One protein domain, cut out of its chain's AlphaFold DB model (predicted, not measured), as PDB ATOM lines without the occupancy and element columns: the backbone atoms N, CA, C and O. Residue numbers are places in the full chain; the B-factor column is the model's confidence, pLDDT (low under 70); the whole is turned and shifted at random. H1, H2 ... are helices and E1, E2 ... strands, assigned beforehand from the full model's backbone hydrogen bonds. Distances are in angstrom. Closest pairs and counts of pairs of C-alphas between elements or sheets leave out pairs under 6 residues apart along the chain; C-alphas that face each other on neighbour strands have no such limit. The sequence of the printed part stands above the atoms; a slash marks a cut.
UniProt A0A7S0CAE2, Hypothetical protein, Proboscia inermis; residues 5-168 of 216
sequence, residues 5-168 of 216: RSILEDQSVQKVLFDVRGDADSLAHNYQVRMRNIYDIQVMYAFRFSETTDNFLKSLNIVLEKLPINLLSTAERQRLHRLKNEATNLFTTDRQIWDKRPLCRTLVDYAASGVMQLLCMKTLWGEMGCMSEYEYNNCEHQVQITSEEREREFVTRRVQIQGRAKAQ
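Overview. This is residues 5 to 168 of the 216 residues of the protein "Hypothetical protein" of Proboscia inermis (UniProt A0A7S0CAE2). Two short parallel strands, E1 and E2, lie side by side in the middle, with H3, H7 and the long H8 packed round them and H2 packed on residues 147 to 155 of H8. At one end of the longest axis H5 and H6 cross, and H4 lies between H3 and H5. The printed part has 164 residues, with nine named helices and two named strands in the order H1 E1 H2 E2 H3 H4 H5 H6 H7 H8 H9; the class is mostly helix. The whole is compact, with a radius of gyration of the C-alphas of 16.8 A and spans of 49 by 41 by 33 A.

Arrangement. Start at H1, residues 5 to 9, which touches no helix. Next, E1, residues 15 to 17, is the parallel neighbour of E2, residues 38 to 40, at 22 degrees; look for N 17 and O 39, 2.9 A apart, and N 39 and O 15, 2.8 A. With H2, residues 20 to 31, they form a strand-helix-strand unit, two parallel neighbour strands with a helix between them along the chain; its crossover is right-handed. The hub is H3, residues 41 to 49, which touches three helices. It only just touches H4, residues 60 to 65, with 3 pairs of C-alphas within 8 A, closest at Tyr 45 and Val 63, 7.2 A. H4 and H5, residues 74 to 93, form a helical hairpin and only just touch, with 3 such pairs, closest at the C-alphas of Asn 61 and His 81, 7.2 A. Residues 80 to 87 of H5 touch H6, residues 105 to 113, at a steep tilt of 59 degrees, closest at the C-alphas of Ala 87 and Leu 107, 5.8 A. H7, residues 118 to 127, touches H3 at a shallow tilt of 30 degrees, the same way, closest at the C-alphas of Ile 41 and Lys 122, 6.9 A. H8, residues 133 to 156, touches H3 with residues 139 to 147, closest at the C-alphas of Met 44 and Val 143, 5.6 A, and H2 closest at those of Asp 25 and Val 155, 4.6 A. H9, residues 163 to 167, touches no helix. In H1 to H8 every O i to N i+4 pair is within hydrogen-bond range; in H9 0 of 1 is, beside 2 of 2 O i to N i+3 pairs.

Along the chain. Find C-alpha 5 at (434.542, 482.419, 402.680), where H1 begins. H5 runs 28.9 A from C-alpha 74 at (421.250, 491.702, 369.045), and H8 runs 34.6 A. H2 measures 15.6 A and H7 14.3 A. H9 ends at C-alpha 167, (415.982, 501.480, 391.691).

Size, cuts and confidence. The two C-alphas farthest apart, those of Arg 101 and Ser 132, are 50.3 A apart. The printed part has no cut, and the link from H5 to H6, 11 residues, is long. The mean pLDDT of the printed part is 92.0; look for values under 70 at residues 128 to 130.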
ATOM      1  N   ARG A   5     434.363 481.338 401.699       95.38
ATOM      2  CA  ARG A   5     434.542 482.419 402.680       95.38
ATOM      3  C   ARG A   5     435.921 483.067 402.576       95.38
ATOM      4  O   ARG A   5     435.995 484.288 402.516       95.38
ATOM      5  N   SER A   6     436.996 482.274 402.518       95.19
ATOM      6  CA  SER A   6     438.349 482.838 402.489       95.19
ATOM      7  C   SER A   6     438.575 483.676 401.238       95.19
ATOM      8  O   SER A   6     439.202 484.715 401.332       95.19
ATOM      9  N   ILE A   7     438.008 483.280 400.094       95.94
ATOM     10  CA  ILE A   7     438.109 484.035 398.836       95.94
ATOM     11  C   ILE A   7     437.281 485.330 398.899       95.94
ATOM     12  O   ILE A   7     437.744 486.398 398.494       95.94
ATOM     13  N   LEU A   8     436.053 485.259 399.421       97.38
ATOM     14  CA  LEU A   8     435.169 486.423 399.534       97.38
ATOM     15  C   LEU A   8     435.727 487.483 400.500       97.38
ATOM     16  O   LEU A   8     435.608 488.679 400.224       97.38
ATOM     17  N   GLU A   9     436.383 487.060 401.582       96.88
ATOM     18  CA  GLU A   9     436.983 487.947 402.589       96.88
ATOM     19  C   GLU A   9     438.424 488.390 402.241       96.88
ATOM     20  O   GLU A   9     438.951 489.295 402.887       96.88
ATOM     21  N   ASP A  10     439.062 487.811 401.215       97.50
ATOM     22  CA  ASP A  10     440.436 488.148 400.807       97.50
ATOM     23  C   ASP A  10     440.512 489.520 400.117       97.50
ATOM     24  O   ASP A  10     439.899 489.747 399.073       97.50
ATOM     25  N   GLN A  11     441.299 490.444 400.673       97.25
ATOM     26  CA  GLN A  11     441.510 491.778 400.105       97.25
ATOM     27  C   GLN A  11     442.291 491.749 398.780       97.25
ATOM     28  O   GLN A  11     442.130 492.650 397.958       97.25
ATOM     29  N   SER A  12     443.133 490.739 398.558       97.00
ATOM     30  CA  SER A  12     443.941 490.604 397.339       97.00
ATOM     31  C   SER A  12     443.130 490.136 396.129       97.00
ATOM     32  O   SER A  12     443.550 490.342 394.991       97.00
ATOM     33  N   VAL A  13     441.943 489.564 396.356       97.00
ATOM     34  CA  VAL A  13     441.030 489.129 395.297       97.00
ATOM     35  C   VAL A  13     439.906 490.146 395.155       97.00
ATOM     36  O   VAL A  13     439.116 490.327 396.077       97.00
ATOM     37  N   GLN A  14     439.791 490.793 393.999       97.62
ATOM     38  CA  GLN A  14     438.667 491.690 393.731       97.62
ATOM     39  C   GLN A  14     437.412 490.890 393.368       97.62
ATOM     40  O   GLN A  14     437.455 490.016 392.502       97.62
ATOM     41  N   LYS A  15     436.285 491.184 394.023       98.12
ATOM     42  CA  LYS A  15     434.986 490.571 393.713       98.12
ATOM     43  C   LYS A  15     434.188 491.517 392.834       98.12
ATOM     44  O   LYS A  15     433.836 492.609 393.267       98.12
ATOM     45  N   VAL A  16     433.907 491.083 391.611       98.19
ATOM     46  CA  VAL A  16     433.122 491.848 390.640       98.19
ATOM     47  C   VAL A  16     431.674 491.369 390.694       98.19
ATOM     48  O   VAL A  16     431.404 490.208 390.391       98.19
ATOM     49  N   LEU A  17     430.759 492.253 391.091       98.00
ATOM     50  CA  LEU A  17     429.326 491.972 391.227       98.00
ATOM     51  C   LEU A  17     428.498 492.976 390.421       98.00
ATOM     52  O   LEU A  17     429.016 493.974 389.922       98.00
ATOM     53  N   PHE A  18     427.199 492.724 390.314       97.75
ATOM     54  CA  PHE A  18     426.230 493.702 389.845       97.75
ATOM     55  C   PHE A  18     425.176 493.891 390.929       97.75
ATOM     56  O   PHE A  18     424.479 492.935 391.245       97.75
ATOM     57  N   ASP A  19     425.052 495.108 391.459       96.56
ATOM     58  CA  ASP A  19     424.131 495.431 392.550       96.56
ATOM     59  C   ASP A  19     424.393 494.606 393.830       96.56
ATOM     60  O   ASP A  19     423.632 493.713 394.201       96.56
ATOM     61  N   VAL A  20     425.472 494.946 394.545       96.25
ATOM     62  CA  VAL A  20     425.987 494.163 395.691       96.25
ATOM     63  C   VAL A  20     425.050 494.085 396.909       96.25
ATOM     64  O   VAL A  20     425.285 493.315 397.838       96.25
ATOM     65  N   ARG A  21     423.985 494.885 396.942       94.81
ATOM     66  CA  ARG A  21     423.191 495.164 398.148       94.81
ATOM     67  C   ARG A  21     422.572 493.918 398.778       94.81
ATOM     68  O   ARG A  21     422.782 493.658 399.959       94.81
ATOM     69  N   GLY A  22     421.821 493.149 397.988       92.75
ATOM     70  CA  GLY A  22     421.134 491.946 398.471       92.75
ATOM     71  C   GLY A  22     422.092 490.787 398.757       92.75
ATOM     72  O   GLY A  22     421.907 490.057 399.732       92.75
ATOM     73  N   ASP A  23     423.142 490.654 397.944       94.50
ATOM     74  CA  ASP A  23     424.162 489.617 398.108       94.50
ATOM     75  C   ASP A  23     424.953 489.818 399.401       94.50
ATOM     76  O   ASP A  23     425.165 488.872 400.159       94.50
ATOM     77  N   ALA A  24     425.354 491.059 399.684       95.06
ATOM     78  CA  ALA A  24     426.066 491.411 400.901       95.06
ATOM     79  C   ALA A  24     425.246 491.154 402.164       95.06
ATOM     80  O   ALA A  24     425.740 490.503 403.085       95.06
ATOM     81  N   ASP A  25     423.998 491.627 402.189       94.44
ATOM     82  CA  ASP A  25     423.082 491.398 403.305       94.44
ATOM     83  C   ASP A  25     422.902 489.895 403.571       94.44
ATOM     84  O   ASP A  25     423.087 489.420 404.695       94.44
ATOM     85  N   SER A  26     422.661 489.125 402.506       93.50
ATOM     86  CA  SER A  26     422.495 487.674 402.584       93.50
ATOM     87  C   SER A  26     423.755 486.970 403.093       93.50
ATOM     88  O   SER A  26     423.669 486.088 403.948       93.50
ATOM     89  N   LEU A  27     424.935 487.338 402.588       95.38
ATOM     90  CA  LEU A  27     426.211 486.739 402.988       95.38
ATOM     91  C   LEU A  27     426.564 487.047 404.447       95.38
ATOM     92  O   LEU A  27     426.999 486.149 405.177       95.38
ATOM     93  N   ALA A  28     426.339 488.283 404.888       95.19
ATOM     94  CA  ALA A  28     426.635 488.706 406.248       95.19
ATOM     95  C   ALA A  28     425.710 488.029 407.265       95.19
ATOM     96  O   ALA A  28     426.189 487.470 408.255       95.19
ATOM     97  N   HIS A  29     424.399 488.027 407.022       94.38
ATOM     98  CA  HIS A  29     423.433 487.541 408.005       94.38
ATOM     99  C   HIS A  29     423.288 486.017 408.005       94.38
ATOM    100  O   HIS A  29     423.254 485.409 409.076       94.38
ATOM    101  N   ASN A  30     423.283 485.379 406.831       94.31
ATOM    102  CA  ASN A  30     423.064 483.932 406.744       94.31
ATOM    103  C   ASN A  30     424.354 483.124 406.929       94.31
ATOM    104  O   ASN A  30     424.303 481.995 407.413       94.31
ATOM    105  N   TYR A  31     425.510 483.689 406.561       94.25
ATOM    106  CA  TYR A  31     426.780 482.951 406.514       94.25
ATOM    107  C   TYR A  31     427.922 483.614 407.295       94.25
ATOM    108  O   TYR A  31     429.033 483.082 407.317       94.25
ATOM    109  N   GLN A  32     427.676 484.765 407.934       95.31
ATOM    110  CA  GLN A  32     428.691 485.558 408.639       95.31
ATOM    111  C   GLN A  32     429.927 485.858 407.779       95.31
ATOM    112  O   GLN A  32     431.045 485.912 408.299       95.31
ATOM    113  N   VAL A  33     429.731 486.038 406.469       95.75
ATOM    114  CA  VAL A  33     430.777 486.383 405.501       95.75
ATOM    115  C   VAL A  33     430.727 487.876 405.231       95.75
ATOM    116  O   VAL A  33     429.664 488.400 404.904       95.75
ATOM    117  N   ARG A  34     431.876 488.557 405.308       95.19
ATOM    118  CA  ARG A  34     431.960 489.976 404.939       95.19
ATOM    119  C   ARG A  34     432.898 490.204 403.757       95.19
ATOM    120  O   ARG A  34     434.116 490.115 403.900       95.19
ATOM    121  N   MET A  35     432.330 490.514 402.595       96.94
ATOM    122  CA  MET A  35     433.108 490.711 401.372       96.94
ATOM    123  C   MET A  35     434.094 491.886 401.499       96.94
ATOM    124  O   MET A  35     433.837 492.872 402.188       96.94
ATOM    125  N   ARG A  36     435.246 491.774 400.833       97.12
ATOM    126  CA  ARG A  36     436.308 492.803 400.765       97.12
ATOM    127  C   ARG A  36     436.665 493.111 399.323       97.12
ATOM    128  O   ARG A  36     436.470 492.232 398.509       97.12
ATOM    129  N   ASN A  37     437.236 494.265 398.985       97.69
ATOM    130  CA  ASN A  37     437.666 494.553 397.608       97.69
ATOM    131  C   ASN A  37     436.535 494.317 396.588       97.69
ATOM    132  O   ASN A  37     436.621 493.461 395.704       97.69
ATOM    133  N   ILE A  38     435.418 495.009 396.801       98.19
ATOM    134  CA  ILE A  38     434.198 494.854 396.010       98.19
ATOM    135  C   ILE A  38     434.225 495.843 394.854       98.19
ATOM    136  O   ILE A  38     434.575 497.007 395.026       98.19
ATOM    137  N   TYR A  39     433.805 495.375 393.687       97.81
ATOM    138  CA  TYR A  39     433.639 496.179 392.494       97.81
ATOM    139  C   TYR A  39     432.240 495.957 391.915       97.81
ATOM    140  O   TYR A  39     431.965 494.920 391.309       97.81
ATOM    141  N   ASP A  40     431.341 496.917 392.120       98.12
ATOM    142  CA  ASP A  40     429.963 496.858 391.638       98.12
ATOM    143  C   ASP A  40     429.848 497.490 390.240       98.12
ATOM    144  O   ASP A  40     430.046 498.691 390.038       98.12
ATOM    145  N   ILE A  41     429.500 496.672 389.248       97.69
ATOM    146  CA  ILE A  41     429.338 497.092 387.854       97.69
ATOM    147  C   ILE A  41     428.204 498.110 387.689       97.69
ATOM    148  O   ILE A  41     428.299 498.979 386.824       97.69
ATOM    149  N   GLN A  42     427.157 498.064 388.518       97.31
ATOM    150  CA  GLN A  42     426.082 499.057 388.473       97.31
ATOM    151  C   GLN A  42     426.584 500.440 388.916       97.31
ATOM    152  O   GLN A  42     426.167 501.460 388.364       97.31
ATOM    153  N   VAL A  43     427.517 500.472 389.872       96.25
ATOM    154  CA  VAL A  43     428.194 501.695 390.321       96.25
ATOM    155  C   VAL A  43     429.122 502.220 389.227       96.25
ATOM    156  O   VAL A  43     429.009 503.388 388.859       96.25
ATOM    157  N   MET A  44     429.974 501.363 388.646       94.56
ATOM    158  CA  MET A  44     430.818 501.737 387.497       94.56
ATOM    159  C   MET A  44     429.980 502.310 386.354       94.56
ATOM    160  O   MET A  44     430.284 503.381 385.835       94.56
ATOM    161  N   TYR A  45     428.876 501.648 386.005       94.06
ATOM    162  CA  TYR A  45     427.984 502.135 384.965       94.06
ATOM    163  C   TYR A  45     427.469 503.547 385.266       94.06
ATOM    164  O   TYR A  45     427.511 504.412 384.396       94.06
ATOM    165  N   ALA A  46     427.010 503.798 386.495       93.62
ATOM    166  CA  ALA A  46     426.500 505.108 386.880       93.62
ATOM    167  C   ALA A  46     427.584 506.197 386.790       93.62
ATOM    168  O   ALA A  46     427.330 507.260 386.233       93.62
ATOM    169  N   PHE A  47     428.808 505.928 387.252       89.88
ATOM    170  CA  PHE A  47     429.917 506.882 387.120       89.88
ATOM    171  C   PHE A  47     430.297 507.178 385.669       89.88
ATOM    172  O   PHE A  47     430.789 508.265 385.371       89.88
ATOM    173  N   ARG A  48     430.106 506.213 384.766       85.81
ATOM    174  CA  ARG A  48     430.607 506.304 383.394       85.81
ATOM    175  C   ARG A  48     429.574 506.785 382.380       85.81
ATOM    176  O   ARG A  48     429.957 507.398 381.385       85.81
ATOM    177  N   PHE A  49     428.300 506.494 382.629       88.00
ATOM    178  CA  PHE A  49     427.217 506.665 381.661       88.00
ATOM    179  C   PHE A  49     425.987 507.397 382.206       88.00
ATOM    180  O   PHE A  49     425.066 507.634 381.426       88.00
ATOM    181  N   SER A  50     425.919 507.708 383.504       89.38
ATOM    182  CA  SER A  50     424.787 508.446 384.076       89.38
ATOM    183  C   SER A  50     425.122 509.903 384.338       89.38
ATOM    184  O   SER A  50     426.256 510.265 384.651       89.38
ATOM    185  N   GLU A  51     424.098 510.742 384.252       87.19
ATOM    186  CA  GLU A  51     424.196 512.148 384.623       87.19
ATOM    187  C   GLU A  51     424.022 512.327 386.138       87.19
ATOM    188  O   GLU A  51     423.391 511.524 386.833       87.19
ATOM    189  N   THR A  52     424.528 513.431 386.691       86.50
ATOM    190  CA  THR A  52     424.305 513.764 388.111       86.50
ATOM    191  C   THR A  52     422.816 513.929 388.432       86.50
ATOM    192  O   THR A  52     422.389 513.620 389.544       86.50
ATOM    193  N   THR A  53     422.011 514.312 387.443       87.00
ATOM    194  CA  THR A  53     420.548 514.439 387.487       87.00
ATOM    195  C   THR A  53     419.806 513.093 387.454       87.00
ATOM    196  O   THR A  53     418.630 513.047 387.826       87.00
ATOM    197  N   ASP A  54     420.459 511.989 387.060       89.56
ATOM    198  CA  ASP A  54     419.836 510.662 386.982       89.56
ATOM    199  C   ASP A  54     419.558 510.081 388.374       89.56
ATOM    200  O   ASP A  54     420.431 509.533 389.041       89.56
ATOM    201  N   ASN A  55     418.302 510.102 388.806       90.50
ATOM    202  CA  ASN A  55     417.936 509.594 390.132       90.50
ATOM    203  C   ASN A  55     417.743 508.068 390.194       90.50
ATOM    204  O   ASN A  55     417.492 507.531 391.274       90.50
ATOM    205  N   PHE A  56     417.838 507.365 389.060       94.12
ATOM    206  CA  PHE A  56     417.529 505.938 388.963       94.12
ATOM    207  C   PHE A  56     418.676 505.121 388.374       94.12
ATOM    208  O   PHE A  56     419.198 505.426 387.299       94.12
ATOM    209  N   LEU A  57     419.005 504.029 389.058       94.88
ATOM    210  CA  LEU A  57     419.982 503.035 388.640       94.88
ATOM    211  C   LEU A  57     419.438 502.190 387.488       94.88
ATOM    212  O   LEU A  57     418.241 501.907 387.399       94.88
ATOM    213  N   LYS A  58     420.335 501.768 386.595       94.38
ATOM    214  CA  LYS A  58     419.985 500.907 385.463       94.38
ATOM    215  C   LYS A  58     420.092 499.434 385.865       94.38
ATOM    216  O   LYS A  58     421.001 499.040 386.599       94.38
ATOM    217  N   SER A  59     419.146 498.623 385.394       93.19
ATOM    218  CA  SER A  59     419.162 497.167 385.580       93.19
ATOM    219  C   SER A  59     420.223 496.517 384.691       93.19
ATOM    220  O   SER A  59     420.631 497.106 383.688       93.19
ATOM    221  N   LEU A  60     420.641 495.287 385.011       93.88
ATOM    222  CA  LEU A  60     421.658 494.579 384.225       93.88
ATOM    223  C   LEU A  60     421.271 494.478 382.744       93.88
ATOM    224  O   LEU A  60     422.121 494.664 381.888       93.88
ATOM    225  N   ASN A  61     419.991 494.274 382.425       91.12
ATOM    226  CA  ASN A  61     419.520 494.245 381.036       91.12
ATOM    227  C   ASN A  61     419.825 495.539 380.276       91.12
ATOM    228  O   ASN A  61     420.379 495.479 379.184       91.12
ATOM    229  N   ILE A  62     419.495 496.692 380.866       91.44
ATOM    230  CA  ILE A  62     419.765 498.007 380.267       91.44
ATOM    231  C   ILE A  62     421.276 498.226 380.169       91.44
ATOM    232  O   ILE A  62     421.786 498.756 379.191       91.44
ATOM    233  N   VAL A  63     422.022 497.793 381.181       93.88
ATOM    234  CA  VAL A  63     423.479 497.924 381.210       93.88
ATOM    235  C   VAL A  63     424.138 497.080 380.111       93.88
ATOM    236  O   VAL A  63     425.035 497.560 379.417       93.88
ATOM    237  N   LEU A  64     423.641 495.863 379.870       93.06
ATOM    238  CA  LEU A  64     424.084 495.014 378.765       93.06
ATOM    239  C   LEU A  64     423.853 495.694 377.412       93.06
ATOM    240  O   LEU A  64     424.672 495.491 376.517       93.06
ATOM    241  N   GLU A  65     422.823 496.543 377.261       90.44
ATOM    242  CA  GLU A  65     422.564 497.341 376.046       90.44
ATOM    243  C   GLU A  65     423.751 498.204 375.601       90.44
ATOM    244  O   GLU A  65     423.931 498.411 374.405       90.44
ATOM    245  N   LYS A  66     424.634 498.596 376.527       90.00
ATOM    246  CA  LYS A  66     425.844 499.379 376.227       90.00
ATOM    247  C   LYS A  66     427.052 498.562 375.778       90.00
ATOM    248  O   LYS A  66     428.057 499.144 375.374       90.00
ATOM    249  N   LEU A  67     426.995 497.231 375.833       89.88
ATOM    250  CA  LEU A  67     428.066 496.420 375.260       89.88
ATOM    251  C   LEU A  67     428.117 496.601 373.730       89.88
ATOM    252  O   LEU A  67     427.073 496.713 373.092       89.88
ATOM    253  N   PRO A  68     429.298 496.579 373.107       89.69
ATOM    254  CA  PRO A  68     429.440 496.491 371.659       89.69
ATOM    255  C   PRO A  68     428.779 495.240 371.056       89.69
ATOM    256  O   PRO A  68     428.760 494.165 371.662       89.69
ATOM    257  N   ILE A  69     428.272 495.355 369.825       89.44
ATOM    258  CA  ILE A  69     427.565 494.269 369.118       89.44
ATOM    259  C   ILE A  69     428.435 493.023 368.878       89.44
ATOM    260  O   ILE A  69     427.927 491.904 368.851       89.44
ATOM    261  N   ASN A  70     429.751 493.206 368.735       88.69
ATOM    262  CA  ASN A  70     430.720 492.123 368.566       88.69
ATOM    263  C   ASN A  70     430.977 491.337 369.861       88.69
ATOM    264  O   ASN A  70     431.459 490.211 369.787       88.69
ATOM    265  N   LEU A  71     430.659 491.913 371.026       89.06
ATOM    266  CA  LEU A  71     430.740 491.234 372.322       89.06
ATOM    267  C   LEU A  71     429.398 490.615 372.716       89.06
ATOM    268  O   LEU A  71     429.357 489.498 373.226       89.06
ATOM    269  N   LEU A  72     428.293 491.311 372.435       92.75
ATOM    270  CA  LEU A  72     426.947 490.802 372.668       92.75
ATOM    271  C   LEU A  72     426.026 491.190 371.507       92.75
ATOM    272  O   LEU A  72     425.622 492.347 371.367       92.75
ATOM    273  N   SER A  73     425.685 490.212 370.669       94.50
ATOM    274  CA  SER A  73     424.862 490.437 369.477       94.50
ATOM    275  C   SER A  73     423.414 490.802 369.830       94.50
ATOM    276  O   SER A  73     422.922 490.505 370.921       94.50
ATOM    277  N   THR A  74     422.683 491.399 368.884       93.44
ATOM    278  CA  THR A  74     421.250 491.702 369.045       93.44
ATOM    279  C   THR A  74     420.439 490.438 369.322       93.44
ATOM    280  O   THR A  74     419.557 490.444 370.179       93.44
ATOM    281  N   ALA A  75     420.769 489.332 368.649       95.19
ATOM    282  CA  ALA A  75     420.106 488.050 368.861       95.19
ATOM    283  C   ALA A  75     420.319 487.526 370.292       95.19
ATOM    284  O   ALA A  75     419.361 487.074 370.925       95.19
ATOM    285  N   GLU A  76     421.537 487.646 370.830       94.62
ATOM    286  CA  GLU A  76     421.828 487.246 372.209       94.62
ATOM    287  C   GLU A  76     421.129 488.142 373.231       94.62
ATOM    288  O   GLU A  76     420.543 487.628 374.179       94.62
ATOM    289  N   ARG A  77     421.077 489.462 373.017       93.69
ATOM    290  CA  ARG A  77     420.311 490.380 373.888       93.69
ATOM    291  C   ARG A  77     418.841 489.995 373.954       93.69
ATOM    292  O   ARG A  77     418.276 489.870 375.038       93.69
ATOM    293  N   GLN A  78     418.231 489.741 372.798       94.81
ATOM    294  CA  GLN A  78     416.844 489.292 372.732       94.81
ATOM    295  C   GLN A  78     416.651 487.936 373.421       94.81
ATOM    296  O   GLN A  78     415.627 487.718 374.070       94.81
ATOM    297  N   ARG A  79     417.622 487.021 373.303       95.88
ATOM    298  CA  ARG A  79     417.597 485.735 374.009       95.88
ATOM    299  C   ARG A  79     417.647 485.929 375.524       95.88
ATOM    300  O   ARG A  79     416.827 485.330 376.213       95.88
ATOM    301  N   LEU A  80     418.543 486.777 376.028       95.69
ATOM    302  CA  LEU A  80     418.655 487.098 377.454       95.69
ATOM    303  C   LEU A  80     417.392 487.779 377.991       95.69
ATOM    304  O   LEU A  80     416.909 487.416 379.060       95.69
ATOM    305  N   HIS A  81     416.798 488.693 377.222       94.12
ATOM    306  CA  HIS A  81     415.529 489.324 377.583       94.12
ATOM    307  C   HIS A  81     414.392 488.296 377.708       94.12
ATOM    308  O   HIS A  81     413.669 488.282 378.703       94.12
ATOM    309  N   ARG A  82     414.260 487.379 376.736       96.56
ATOM    310  CA  ARG A  82     413.278 486.281 376.817       96.56
ATOM    311  C   ARG A  82     413.535 485.371 378.019       96.56
ATOM    312  O   ARG A  82     412.589 485.046 378.726       96.56
ATOM    313  N   LEU A  83     414.796 485.011 378.260       96.88
ATOM    314  CA  LEU A  83     415.206 484.175 379.387       96.88
ATOM    315  C   LEU A  83     414.851 484.816 380.734       96.88
ATOM    316  O   LEU A  83     414.298 484.136 381.591       96.88
ATOM    317  N   LYS A  84     415.114 486.120 380.907       94.56
ATOM    318  CA  LYS A  84     414.698 486.859 382.107       94.56
ATOM    319  C   LYS A  84     413.189 486.777 382.287       94.56
ATOM    320  O   LYS A  84     412.744 486.420 383.367       94.56
ATOM    321  N   ASN A  85     412.407 487.067 381.249       95.25
ATOM    322  CA  ASN A  85     410.948 487.063 381.364       95.25
ATOM    323  C   ASN A  85     410.406 485.674 381.729       95.25
ATOM    324  O   ASN A  85     409.535 485.556 382.587       95.25
ATOM    325  N   GLU A  86     410.946 484.620 381.115       96.19
ATOM    326  CA  GLU A  86     410.589 483.240 381.442       96.19
ATOM    327  C   GLU A  86     410.942 482.898 382.896       96.19
ATOM    328  O   GLU A  86     410.082 482.431 383.642       96.19
ATOM    329  N   ALA A  87     412.172 483.188 383.326       96.00
ATOM    330  CA  ALA A  87     412.627 482.944 384.691       96.00
ATOM    331  C   ALA A  87     411.807 483.730 385.725       96.00
ATOM    332  O   ALA A  87     411.354 483.148 386.711       96.00
ATOM    333  N   THR A  88     411.549 485.017 385.474       93.31
ATOM    334  CA  THR A  88     410.733 485.872 386.344       93.31
ATOM    335  C   THR A  88     409.337 485.320 386.531       93.31
ATOM    336  O   THR A  88     408.856 485.255 387.663       93.31
ATOM    337  N   ASN A  89     408.694 484.846 385.465       95.25
ATOM    338  CA  ASN A  89     407.379 484.223 385.581       95.25
ATOM    339  C   ASN A  89     407.414 482.986 386.487       95.25
ATOM    340  O   ASN A  89     406.495 482.783 387.284       95.25
ATOM    341  N   LEU A  90     408.480 482.185 386.412       94.94
ATOM    342  CA  LEU A  90     408.633 480.990 387.237       94.94
ATOM    343  C   LEU A  90     408.728 481.324 388.734       94.94
ATOM    344  O   LEU A  90     407.946 480.784 389.516       94.94
ATOM    345  N   PHE A  91     409.626 482.229 389.140       91.31
ATOM    346  CA  PHE A  91     409.783 482.575 390.564       91.31
ATOM    347  C   PHE A  91     408.725 483.553 391.094       91.31
ATOM    348  O   PHE A  91     408.537 483.652 392.303       91.31
ATOM    349  N   THR A  92     407.980 484.227 390.213       90.19
ATOM    350  CA  THR A  92     406.769 484.971 390.602       90.19
ATOM    351  C   THR A  92     405.617 484.019 390.928       90.19
ATOM    352  O   THR A  92     404.841 484.270 391.848       90.19
ATOM    353  N   THR A  93     405.506 482.916 390.183       92.75
ATOM    354  CA  THR A  93     404.442 481.918 390.379       92.75
ATOM    355  C   THR A  93     404.735 481.003 391.566       92.75
ATOM    356  O   THR A  93     403.819 480.599 392.280       92.75
ATOM    357  N   ASP A  94     406.007 480.675 391.792       93.25
ATOM    358  CA  ASP A  94     406.437 479.770 392.850       93.25
ATOM    359  C   ASP A  94     407.611 480.355 393.640       93.25
ATOM    360  O   ASP A  94     408.764 480.337 393.208       93.25
ATOM    361  N   ARG A  95     407.303 480.829 394.850       88.00
ATOM    362  CA  ARG A  95     408.263 481.478 395.752       88.00
ATOM    363  C   ARG A  95     409.374 480.540 396.236       88.00
ATOM    364  O   ARG A  95     410.427 481.021 396.630       88.00
ATOM    365  N   GLN A  96     409.156 479.224 396.211       95.06
ATOM    366  CA  GLN A  96     410.125 478.218 396.671       95.06
ATOM    367  C   GLN A  96     410.871 477.559 395.506       95.06
ATOM    368  O   GLN A  96     411.564 476.555 395.683       95.06
ATOM    369  N   ILE A  97     410.742 478.086 394.284       96.44
ATOM    370  CA  ILE A  97     411.317 477.433 393.107       96.44
ATOM    371  C   ILE A  97     412.846 477.315 393.170       96.44
ATOM    372  O   ILE A  97     413.405 476.336 392.674       96.44
ATOM    373  N   TRP A  98     413.517 478.261 393.836       95.88
ATOM    374  CA  TRP A  98     414.965 478.243 394.058       95.88
ATOM    375  C   TRP A  98     415.426 477.132 395.011       95.88
ATOM    376  O   TRP A  98     416.598 476.751 394.965       95.88
ATOM    377  N   ASP A  99     414.521 476.544 395.797       96.50
ATOM    378  CA  ASP A  99     414.806 475.427 396.708       96.50
ATOM    379  C   ASP A  99     414.601 474.059 396.040       96.50
ATOM    380  O   ASP A  99     415.142 473.044 396.488       96.50
ATOM    381  N   LYS A 100     413.866 474.006 394.921       96.56
ATOM    382  CA  LYS A 100     413.571 472.750 394.219       96.56
ATOM    383  C   LYS A 100     414.814 472.155 393.569       96.56
ATOM    384  O   LYS A 100     415.650 472.861 393.002       96.56
ATOM    385  N   ARG A 101     414.935 470.825 393.620       97.50
ATOM    386  CA  ARG A 101     416.043 470.082 393.003       97.50
ATOM    387  C   ARG A 101     415.530 468.902 392.158       97.50
ATOM    388  O   ARG A 101     414.615 468.215 392.610       97.50
ATOM    389  N   PRO A 102     416.131 468.640 390.976       96.69
ATOM    390  CA  PRO A 102     417.140 469.472 390.307       96.69
ATOM    391  C   PRO A 102     416.569 470.841 389.899       96.69
ATOM    392  O   PRO A 102     415.379 470.959 389.616       96.69
ATOM    393  N   LEU A 103     417.412 471.879 389.902       97.31
ATOM    394  CA  LEU A 103     416.994 473.210 389.455       97.31
ATOM    395  C   LEU A 103     416.731 473.162 387.942       97.31
ATOM    396  O   LEU A 103     417.517 472.568 387.198       97.31
ATOM    397  N   CYS A 104     415.623 473.745 387.478       96.38
ATOM    398  CA  CYS A 104     415.277 473.691 386.058       96.38
ATOM    399  C   CYS A 104     416.283 474.480 385.208       96.38
ATOM    400  O   CYS A 104     416.909 475.439 385.667       96.38
ATOM    401  N   ARG A 105     416.427 474.081 383.938       97.75
ATOM    402  CA  ARG A 105     417.449 474.648 383.053       97.75
ATOM    403  C   ARG A 105     417.293 476.157 382.857       97.75
ATOM    404  O   ARG A 105     418.295 476.858 382.899       97.75
ATOM    405  N   THR A 106     416.059 476.649 382.741       97.75
ATOM    406  CA  THR A 106     415.753 478.082 382.630       97.75
ATOM    407  C   THR A 106     416.337 478.884 383.797       97.75
ATOM    408  O   THR A 106     416.987 479.898 383.568       97.75
ATOM    409  N   LEU A 107     416.184 478.421 385.045       97.62
ATOM    410  CA  LEU A 107     416.732 479.123 386.214       97.62
ATOM    411  C   LEU A 107     418.259 479.018 386.306       97.62
ATOM    412  O   LEU A 107     418.903 479.972 386.738       97.62
ATOM    413  N   VAL A 108     418.846 477.900 385.866       98.00
ATOM    414  CA  VAL A 108     420.310 477.757 385.765       98.00
ATOM    415  C   VAL A 108     420.879 478.747 384.749       98.00
ATOM    416  O   VAL A 108     421.814 479.480 385.066       98.00
ATOM    417  N   ASP A 109     420.305 478.800 383.545       97.81
ATOM    418  CA  ASP A 109     420.754 479.710 382.490       97.81
ATOM    419  C   ASP A 109     420.526 481.175 382.899       97.81
ATOM    420  O   ASP A 109     421.373 482.030 382.632       97.81
ATOM    421  N   TYR A 110     419.416 481.470 383.585       97.25
ATOM    422  CA  TYR A 110     419.133 482.794 384.135       97.25
ATOM    423  C   TYR A 110     420.176 483.211 385.180       97.25
ATOM    424  O   TYR A 110     420.775 484.277 385.038       97.25
ATOM    425  N   ALA A 111     420.471 482.358 386.167       96.38
ATOM    426  CA  ALA A 111     421.494 482.636 387.174       96.38
ATOM    427  C   ALA A 111     422.879 482.850 386.537       96.38
ATOM    428  O   ALA A 111     423.580 483.802 386.875       96.38
ATOM    429  N   ALA A 112     423.251 482.016 385.559       97.06
ATOM    430  CA  ALA A 112     424.504 482.175 384.825       97.06
ATOM    431  C   ALA A 112     424.561 483.515 384.066       97.06
ATOM    432  O   ALA A 112     425.584 484.203 384.089       97.06
ATOM    433  N   SER A 113     423.456 483.929 383.435       95.25
ATOM    434  CA  SER A 113     423.399 485.184 382.677       95.25
ATOM    435  C   SER A 113     423.706 486.427 383.517       95.25
ATOM    436  O   SER A 113     424.265 487.386 382.985       95.25
ATOM    437  N   GLY A 114     423.434 486.380 384.827       94.31
ATOM    438  CA  GLY A 114     423.728 487.467 385.763       94.31
ATOM    439  C   GLY A 114     425.222 487.741 385.967       94.31
ATOM    440  O   GLY A 114     425.589 488.848 386.347       94.31
ATOM    441  N   VAL A 115     426.094 486.764 385.680       96.00
ATOM    442  CA  VAL A 115     427.538 486.859 385.967       96.00
ATOM    443  C   VAL A 115     428.433 486.800 384.727       96.00
ATOM    444  O   VAL A 115     429.554 487.305 384.753       96.00
ATOM    445  N   MET A 116     427.952 486.223 383.620       95.06
ATOM    446  CA  MET A 116     428.778 485.910 382.442       95.06
ATOM    447  C   MET A 116     429.484 487.117 381.808       95.06
ATOM    448  O   MET A 116     430.551 486.951 381.224       95.06
ATOM    449  N   GLN A 117     428.902 488.316 381.901       95.19
ATOM    450  CA  GLN A 117     429.426 489.515 381.236       95.19
ATOM    451  C   GLN A 117     430.154 490.481 382.183       95.19
ATOM    452  O   GLN A 117     430.718 491.467 381.716       95.19
ATOM    453  N   LEU A 118     430.173 490.224 383.497       96.44
ATOM    454  CA  LEU A 118     430.651 491.201 384.487       96.44
ATOM    455  C   LEU A 118     432.131 491.556 384.307       96.44
ATOM    456  O   LEU A 118     432.484 492.734 384.279       96.44
ATOM    457  N   LEU A 119     432.992 490.551 384.121       95.38
ATOM    458  CA  LEU A 119     434.424 490.778 383.903       95.38
ATOM    459  C   LEU A 119     434.690 491.494 382.575       95.38
ATOM    460  O   LEU A 119     435.514 492.401 382.525       95.38
ATOM    461  N   CYS A 120     433.948 491.135 381.521       93.25
ATOM    462  CA  CYS A 120     434.053 491.795 380.222       93.25
ATOM    463  C   CYS A 120     433.674 493.279 380.324       93.25
ATOM    464  O   CYS A 120     434.427 494.129 379.861       93.25
ATOM    465  N   MET A 121     432.557 493.592 380.988       93.81
ATOM    466  CA  MET A 121     432.125 494.968 381.241       93.81
ATOM    467  C   MET A 121     433.159 495.752 382.049       93.81
ATOM    468  O   MET A 121     433.467 496.887 381.690       93.81
ATOM    469  N   LYS A 122     433.744 495.144 383.091       93.44
ATOM    470  CA  LYS A 122     434.802 495.785 383.879       93.44
ATOM    471  C   LYS A 122     436.007 496.154 383.011       93.44
ATOM    472  O   LYS A 122     436.425 497.306 383.030       93.44
ATOM    473  N   THR A 123     436.566 495.188 382.280       90.31
ATOM    474  CA  THR A 123     437.745 495.419 381.432       90.31
ATOM    475  C   THR A 123     437.445 496.476 380.382       90.31
ATOM    476  O   THR A 123     438.162 497.464 380.271       90.31
ATOM    477  N   LEU A 124     436.330 496.312 379.672       88.75
ATOM    478  CA  LEU A 124     435.962 497.192 378.579       88.75
ATOM    479  C   LEU A 124     435.753 498.635 379.059       88.75
ATOM    480  O   LEU A 124     436.335 499.548 378.492       88.75
ATOM    481  N   TRP A 125     434.944 498.864 380.094       86.25
ATOM    482  CA  TRP A 125     434.644 500.223 380.565       86.25
ATOM    483  C   TRP A 125     435.757 500.854 381.386       86.25
ATOM    484  O   TRP A 125     435.808 502.080 381.485       86.25
ATOM    485  N   GLY A 126     436.656 500.031 381.925       78.00
ATOM    486  CA  GLY A 126     437.914 500.504 382.469       78.00
ATOM    487  C   GLY A 126     438.836 501.065 381.383       78.00
ATOM    488  O   GLY A 126     439.406 502.135 381.552       78.00
ATOM    489  N   GLU A 127     438.937 500.385 380.243       73.75
ATOM    490  CA  GLU A 127     439.816 500.781 379.133       73.75
ATOM    491  C   GLU A 127     439.174 501.794 378.166       73.75
ATOM    492  O   GLU A 127     439.867 502.417 377.362       73.75
ATOM    493  N   MET A 128     437.848 501.972 378.209       66.06
ATOM    494  CA  MET A 128     437.144 502.899 377.324       66.06
ATOM    495  C   MET A 128     437.501 504.364 377.628       66.06
ATOM    496  O   MET A 128     437.235 504.880 378.716       66.06
ATOM    497  N   GLY A 129     437.973 505.069 376.595       62.16
ATOM    498  CA  GLY A 129     438.158 506.523 376.568       62.16
ATOM    499  C   GLY A 129     439.620 506.959 376.447       62.16
ATOM    500  O   GLY A 129     440.545 506.195 376.683       62.16
ATOM    501  N   CYS A 130     439.845 508.226 376.093       60.59
ATOM    502  CA  CYS A 130     441.171 508.855 376.091       60.59
ATOM    503  C   CYS A 130     441.601 509.300 377.503       60.59
ATOM    504  O   CYS A 130     442.145 510.391 377.670       60.59
ATOM    505  N   MET A 131     441.282 508.500 378.524       72.88
ATOM    506  CA  MET A 131     441.581 508.842 379.910       72.88
ATOM    507  C   MET A 131     443.084 508.749 380.152       72.88
ATOM    508  O   MET A 131     443.749 507.805 379.725       72.88
ATOM    509  N   SER A 132     443.614 509.723 380.877       81.62
ATOM    510  CA  SER A 132     444.918 509.590 381.506       81.62
ATOM    511  C   SER A 132     444.888 508.476 382.555       81.62
ATOM    512  O   SER A 132     443.852 508.177 383.155       81.62
ATOM    513  N   GLU A 133     446.053 507.892 382.830       84.44
ATOM    514  CA  GLU A 133     446.225 506.891 383.891       84.44
ATOM    515  C   GLU A 133     445.690 507.386 385.248       84.44
ATOM    516  O   GLU A 133     445.096 506.625 386.010       84.44
ATOM    517  N   TYR A 134     445.833 508.685 385.531       83.75
ATOM    518  CA  TYR A 134     445.292 509.310 386.736       83.75
ATOM    519  C   TYR A 134     443.762 509.240 386.794       83.75
ATOM    520  O   TYR A 134     443.201 508.844 387.815       83.75
ATOM    521  N   GLU A 135     443.079 509.603 385.706       81.94
ATOM    522  CA  GLU A 135     441.616 509.566 385.652       81.94
ATOM    523  C   GLU A 135     441.098 508.129 385.761       81.94
ATOM    524  O   GLU A 135     440.102 507.891 386.447       81.94
ATOM    525  N   TYR A 136     441.776 507.171 385.119       83.81
ATOM    526  CA  TYR A 136     441.427 505.752 385.202       83.81
ATOM    527  C   TYR A 136     441.522 505.243 386.644       83.81
ATOM    528  O   TYR A 136     440.549 504.718 387.188       83.81
ATOM    529  N   ASN A 137     442.666 505.475 387.292       86.25
ATOM    530  CA  ASN A 137     442.891 505.064 388.674       86.25
ATOM    531  C   ASN A 137     441.906 505.738 389.635       86.25
ATOM    532  O   ASN A 137     441.419 505.094 390.563       86.25
ATOM    533  N   ASN A 138     441.571 507.013 389.406       85.25
ATOM    534  CA  ASN A 138     440.555 507.696 390.200       85.25
ATOM    535  C   ASN A 138     439.175 507.050 390.015       85.25
ATOM    536  O   ASN A 138     438.492 506.804 391.004       85.25
ATOM    537  N   CYS A 139     438.780 506.730 388.781       85.81
ATOM    538  CA  CYS A 139     437.516 506.054 388.490       85.81
ATOM    539  C   CYS A 139     437.415 504.700 389.205       85.81
ATOM    540  O   CYS A 139     436.482 504.478 389.975       85.81
ATOM    541  N   GLU A 140     438.409 503.828 389.015       89.75
ATOM    542  CA  GLU A 140     438.465 502.514 389.666       89.75
ATOM    543  C   GLU A 140     438.393 502.642 391.193       89.75
ATOM    544  O   GLU A 140     437.641 501.919 391.850       89.75
ATOM    545  N   HIS A 141     439.112 503.615 391.759       90.62
ATOM    546  CA  HIS A 141     439.101 503.878 393.193       90.62
ATOM    547  C   HIS A 141     437.738 504.375 393.699       90.62
ATOM    548  O   HIS A 141     437.262 503.894 394.729       90.62
ATOM    549  N   GLN A 142     437.079 505.292 392.979       91.12
ATOM    550  CA  GLN A 142     435.742 505.782 393.341       91.12
ATOM    551  C   GLN A 142     434.693 504.674 393.260       91.12
ATOM    552  O   GLN A 142     433.863 504.557 394.165       91.12
ATOM    553  N   VAL A 143     434.742 503.831 392.224       94.56
ATOM    554  CA  VAL A 143     433.847 502.675 392.103       94.56
ATOM    555  C   VAL A 143     434.061 501.719 393.266       94.56
ATOM    556  O   VAL A 143     433.084 501.319 393.899       94.56
ATOM    557  N   GLN A 144     435.309 501.380 393.591       95.31
ATOM    558  CA  GLN A 144     435.610 500.464 394.687       95.31
ATOM    559  C   GLN A 144     435.143 501.013 396.043       95.31
ATOM    560  O   GLN A 144     434.437 500.311 396.767       95.31
ATOM    561  N   ILE A 145     435.476 502.267 396.380       95.25
ATOM    562  CA  ILE A 145     435.038 502.889 397.642       95.25
ATOM    563  C   ILE A 145     433.516 502.915 397.720       95.25
ATOM    564  O   ILE A 145     432.948 502.492 398.723       95.25
ATOM    565  N   THR A 146     432.849 503.364 396.657       96.25
ATOM    566  CA  THR A 146     431.385 503.450 396.631       96.25
ATOM    567  C   THR A 146     430.752 502.061 396.759       96.25
ATOM    568  O   THR A 146     429.754 501.901 397.455       96.25
ATOM    569  N   SER A 147     431.350 501.034 396.151       97.44
ATOM    570  CA  SER A 147     430.887 499.646 396.265       97.44
ATOM    571  C   SER A 147     431.011 499.107 397.695       97.44
ATOM    572  O   SER A 147     430.084 498.468 398.191       97.44
ATOM    573  N   GLU A 148     432.125 499.381 398.383       96.75
ATOM    574  CA  GLU A 148     432.326 498.980 399.783       96.75
ATOM    575  C   GLU A 148     431.477 499.805 400.771       96.75
ATOM    576  O   GLU A 148     431.041 499.285 401.800       96.75
ATOM    577  N   GLU A 149     431.211 501.081 400.475       95.56
ATOM    578  CA  GLU A 149     430.257 501.905 401.228       95.56
ATOM    579  C   GLU A 149     428.830 501.347 401.086       95.56
ATOM    580  O   GLU A 149     428.165 501.142 402.105       95.56
ATOM    581  N   ARG A 150     428.396 501.012 399.858       94.56
ATOM    582  CA  ARG A 150     427.092 500.375 399.593       94.56
ATOM    583  C   ARG A 150     426.952 499.033 400.304       94.56
ATOM    584  O   ARG A 150     425.918 498.787 400.917       94.56
ATOM    585  N   GLU A 151     427.974 498.177 400.254       95.62
ATOM    586  CA  GLU A 151     427.982 496.905 400.991       95.62
ATOM    587  C   GLU A 151     427.716 497.135 402.480       95.62
ATOM    588  O   GLU A 151     426.774 496.583 403.049       95.62
ATOM    589  N   ARG A 152     428.510 498.010 403.100       95.31
ATOM    590  CA  ARG A 152     428.434 498.276 404.536       95.31
ATOM    591  C   ARG A 152     427.090 498.856 404.938       95.31
ATOM    592  O   ARG A 152     426.552 498.498 405.987       95.31
ATOM    593  N   GLU A 153     426.574 499.778 404.134       93.44
ATOM    594  CA  GLU A 153     425.282 500.395 404.382       93.44
ATOM    595  C   GLU A 153     424.177 499.341 404.387       93.44
ATOM    596  O   GLU A 153     423.434 499.259 405.362       93.44
ATOM    597  N   PHE A 154     424.095 498.498 403.355       92.19
ATOM    598  CA  PHE A 154     423.008 497.528 403.231       92.19
ATOM    599  C   PHE A 154     423.115 496.361 404.212       92.19
ATOM    600  O   PHE A 154     422.085 495.897 404.685       92.19
ATOM    601  N   VAL A 155     424.327 495.977 404.621       93.12
ATOM    602  CA  VAL A 155     424.530 494.998 405.703       93.12
ATOM    603  C   VAL A 155     424.108 495.544 407.070       93.12
ATOM    604  O   VAL A 155     423.663 494.796 407.930       93.12
ATOM    605  N   THR A 156     424.274 496.844 407.323       91.81
ATOM    606  CA  THR A 156     423.964 497.434 408.643       91.81
ATOM    607  C   THR A 156     422.565 498.040 408.726       91.81
ATOM    608  O   THR A 156     422.125 498.462 409.804       91.81
ATOM    609  N   ARG A 157     421.855 498.104 407.599       88.19
ATOM    610  CA  ARG A 157     420.543 498.727 407.518       88.19
ATOM    611  C   ARG A 157     419.502 497.885 408.251       88.19
ATOM    612  O   ARG A 157     419.423 496.674 408.108       88.19
ATOM    613  N   ARG A 158     418.649 498.558 409.027       79.62
ATOM    614  CA  ARG A 158     417.555 497.904 409.770       79.62
ATOM    615  C   ARG A 158     416.326 497.603 408.915       79.62
ATOM    616  O   ARG A 158     415.562 496.711 409.253       79.62
ATOM    617  N   VAL A 159     416.112 498.389 407.861       82.00
ATOM    618  CA  VAL A 159     414.949 498.290 406.970       82.00
ATOM    619  C   VAL A 159     415.445 498.024 405.560       82.00
ATOM    620  O   VAL A 159     416.138 498.861 404.985       82.00
ATOM    621  N   GLN A 160     415.089 496.873 405.001       78.19
ATOM    622  CA  GLN A 160     415.477 496.535 403.638       78.19
ATOM    623  C   GLN A 160     414.689 497.377 402.632       78.19
ATOM    624  O   GLN A 160     413.475 497.532 402.749       78.19
ATOM    625  N   ILE A 161     415.390 497.930 401.638       79.38
ATOM    626  CA  ILE A 161     414.751 498.633 400.523       79.38
ATOM    627  C   ILE A 161     414.365 497.600 399.472       79.38
ATOM    628  O   ILE A 161     415.214 496.848 398.997       79.38
ATOM    629  N   GLN A 162     413.094 497.603 399.084       75.00
ATOM    630  CA  GLN A 162     412.529 496.620 398.166       75.00
ATOM    631  C   GLN A 162     411.843 497.286 396.969       75.00
ATOM    632  O   GLN A 162     411.598 498.501 396.952       75.00
ATOM    633  N   GLY A 163     411.562 496.474 395.950       74.94
ATOM    634  CA  GLY A 163     410.784 496.865 394.781       74.94
ATOM    635  C   GLY A 163     411.297 498.142 394.117       74.94
ATOM    636  O   GLY A 163     412.493 498.322 393.876       74.94
ATOM    637  N   ARG A 164     410.381 499.073 393.827       77.25
ATOM    638  CA  ARG A 164     410.698 500.303 393.083       77.25
ATOM    639  C   ARG A 164     411.677 501.234 393.781       77.25
ATOM    640  O   ARG A 164     412.417 501.947 393.105       77.25
ATOM    641  N   ALA A 165     411.711 501.215 395.109       84.94
ATOM    642  CA  ALA A 165     412.636 502.043 395.866       84.94
ATOM    643  C   ALA A 165     414.093 501.584 395.677       84.94
ATOM    644  O   ALA A 165     414.999 502.410 395.713       84.94
ATOM    645  N   LYS A 166     414.327 500.297 395.370       84.88
ATOM    646  CA  LYS A 166     415.667 499.746 395.105       84.88
ATOM    647  C   LYS A 166     416.308 500.334 393.838       84.88
ATOM    648  O   LYS A 166     417.534 500.367 393.719       84.88
ATOM    649  N   ALA A 167     415.494 500.824 392.900       89.12
ATOM    650  CA  ALA A 167     415.982 501.480 391.691       89.12
ATOM    651  C   ALA A 167     416.456 502.918 391.925       89.12
ATOM    652  O   ALA A 167     417.104 503.470 391.042       89.12
ATOM    653  N   GLN A 168     416.156 503.542 393.069       92.88
ATOM    654  CA  GLN A 168     416.691 504.869 393.368       92.88
ATOM    655  C   GLN A 168     418.203 504.789 393.582       92.88
ATOM    656  O   GLN A 168     418.702 503.866 394.230       92.88
TER     657      GLN A 168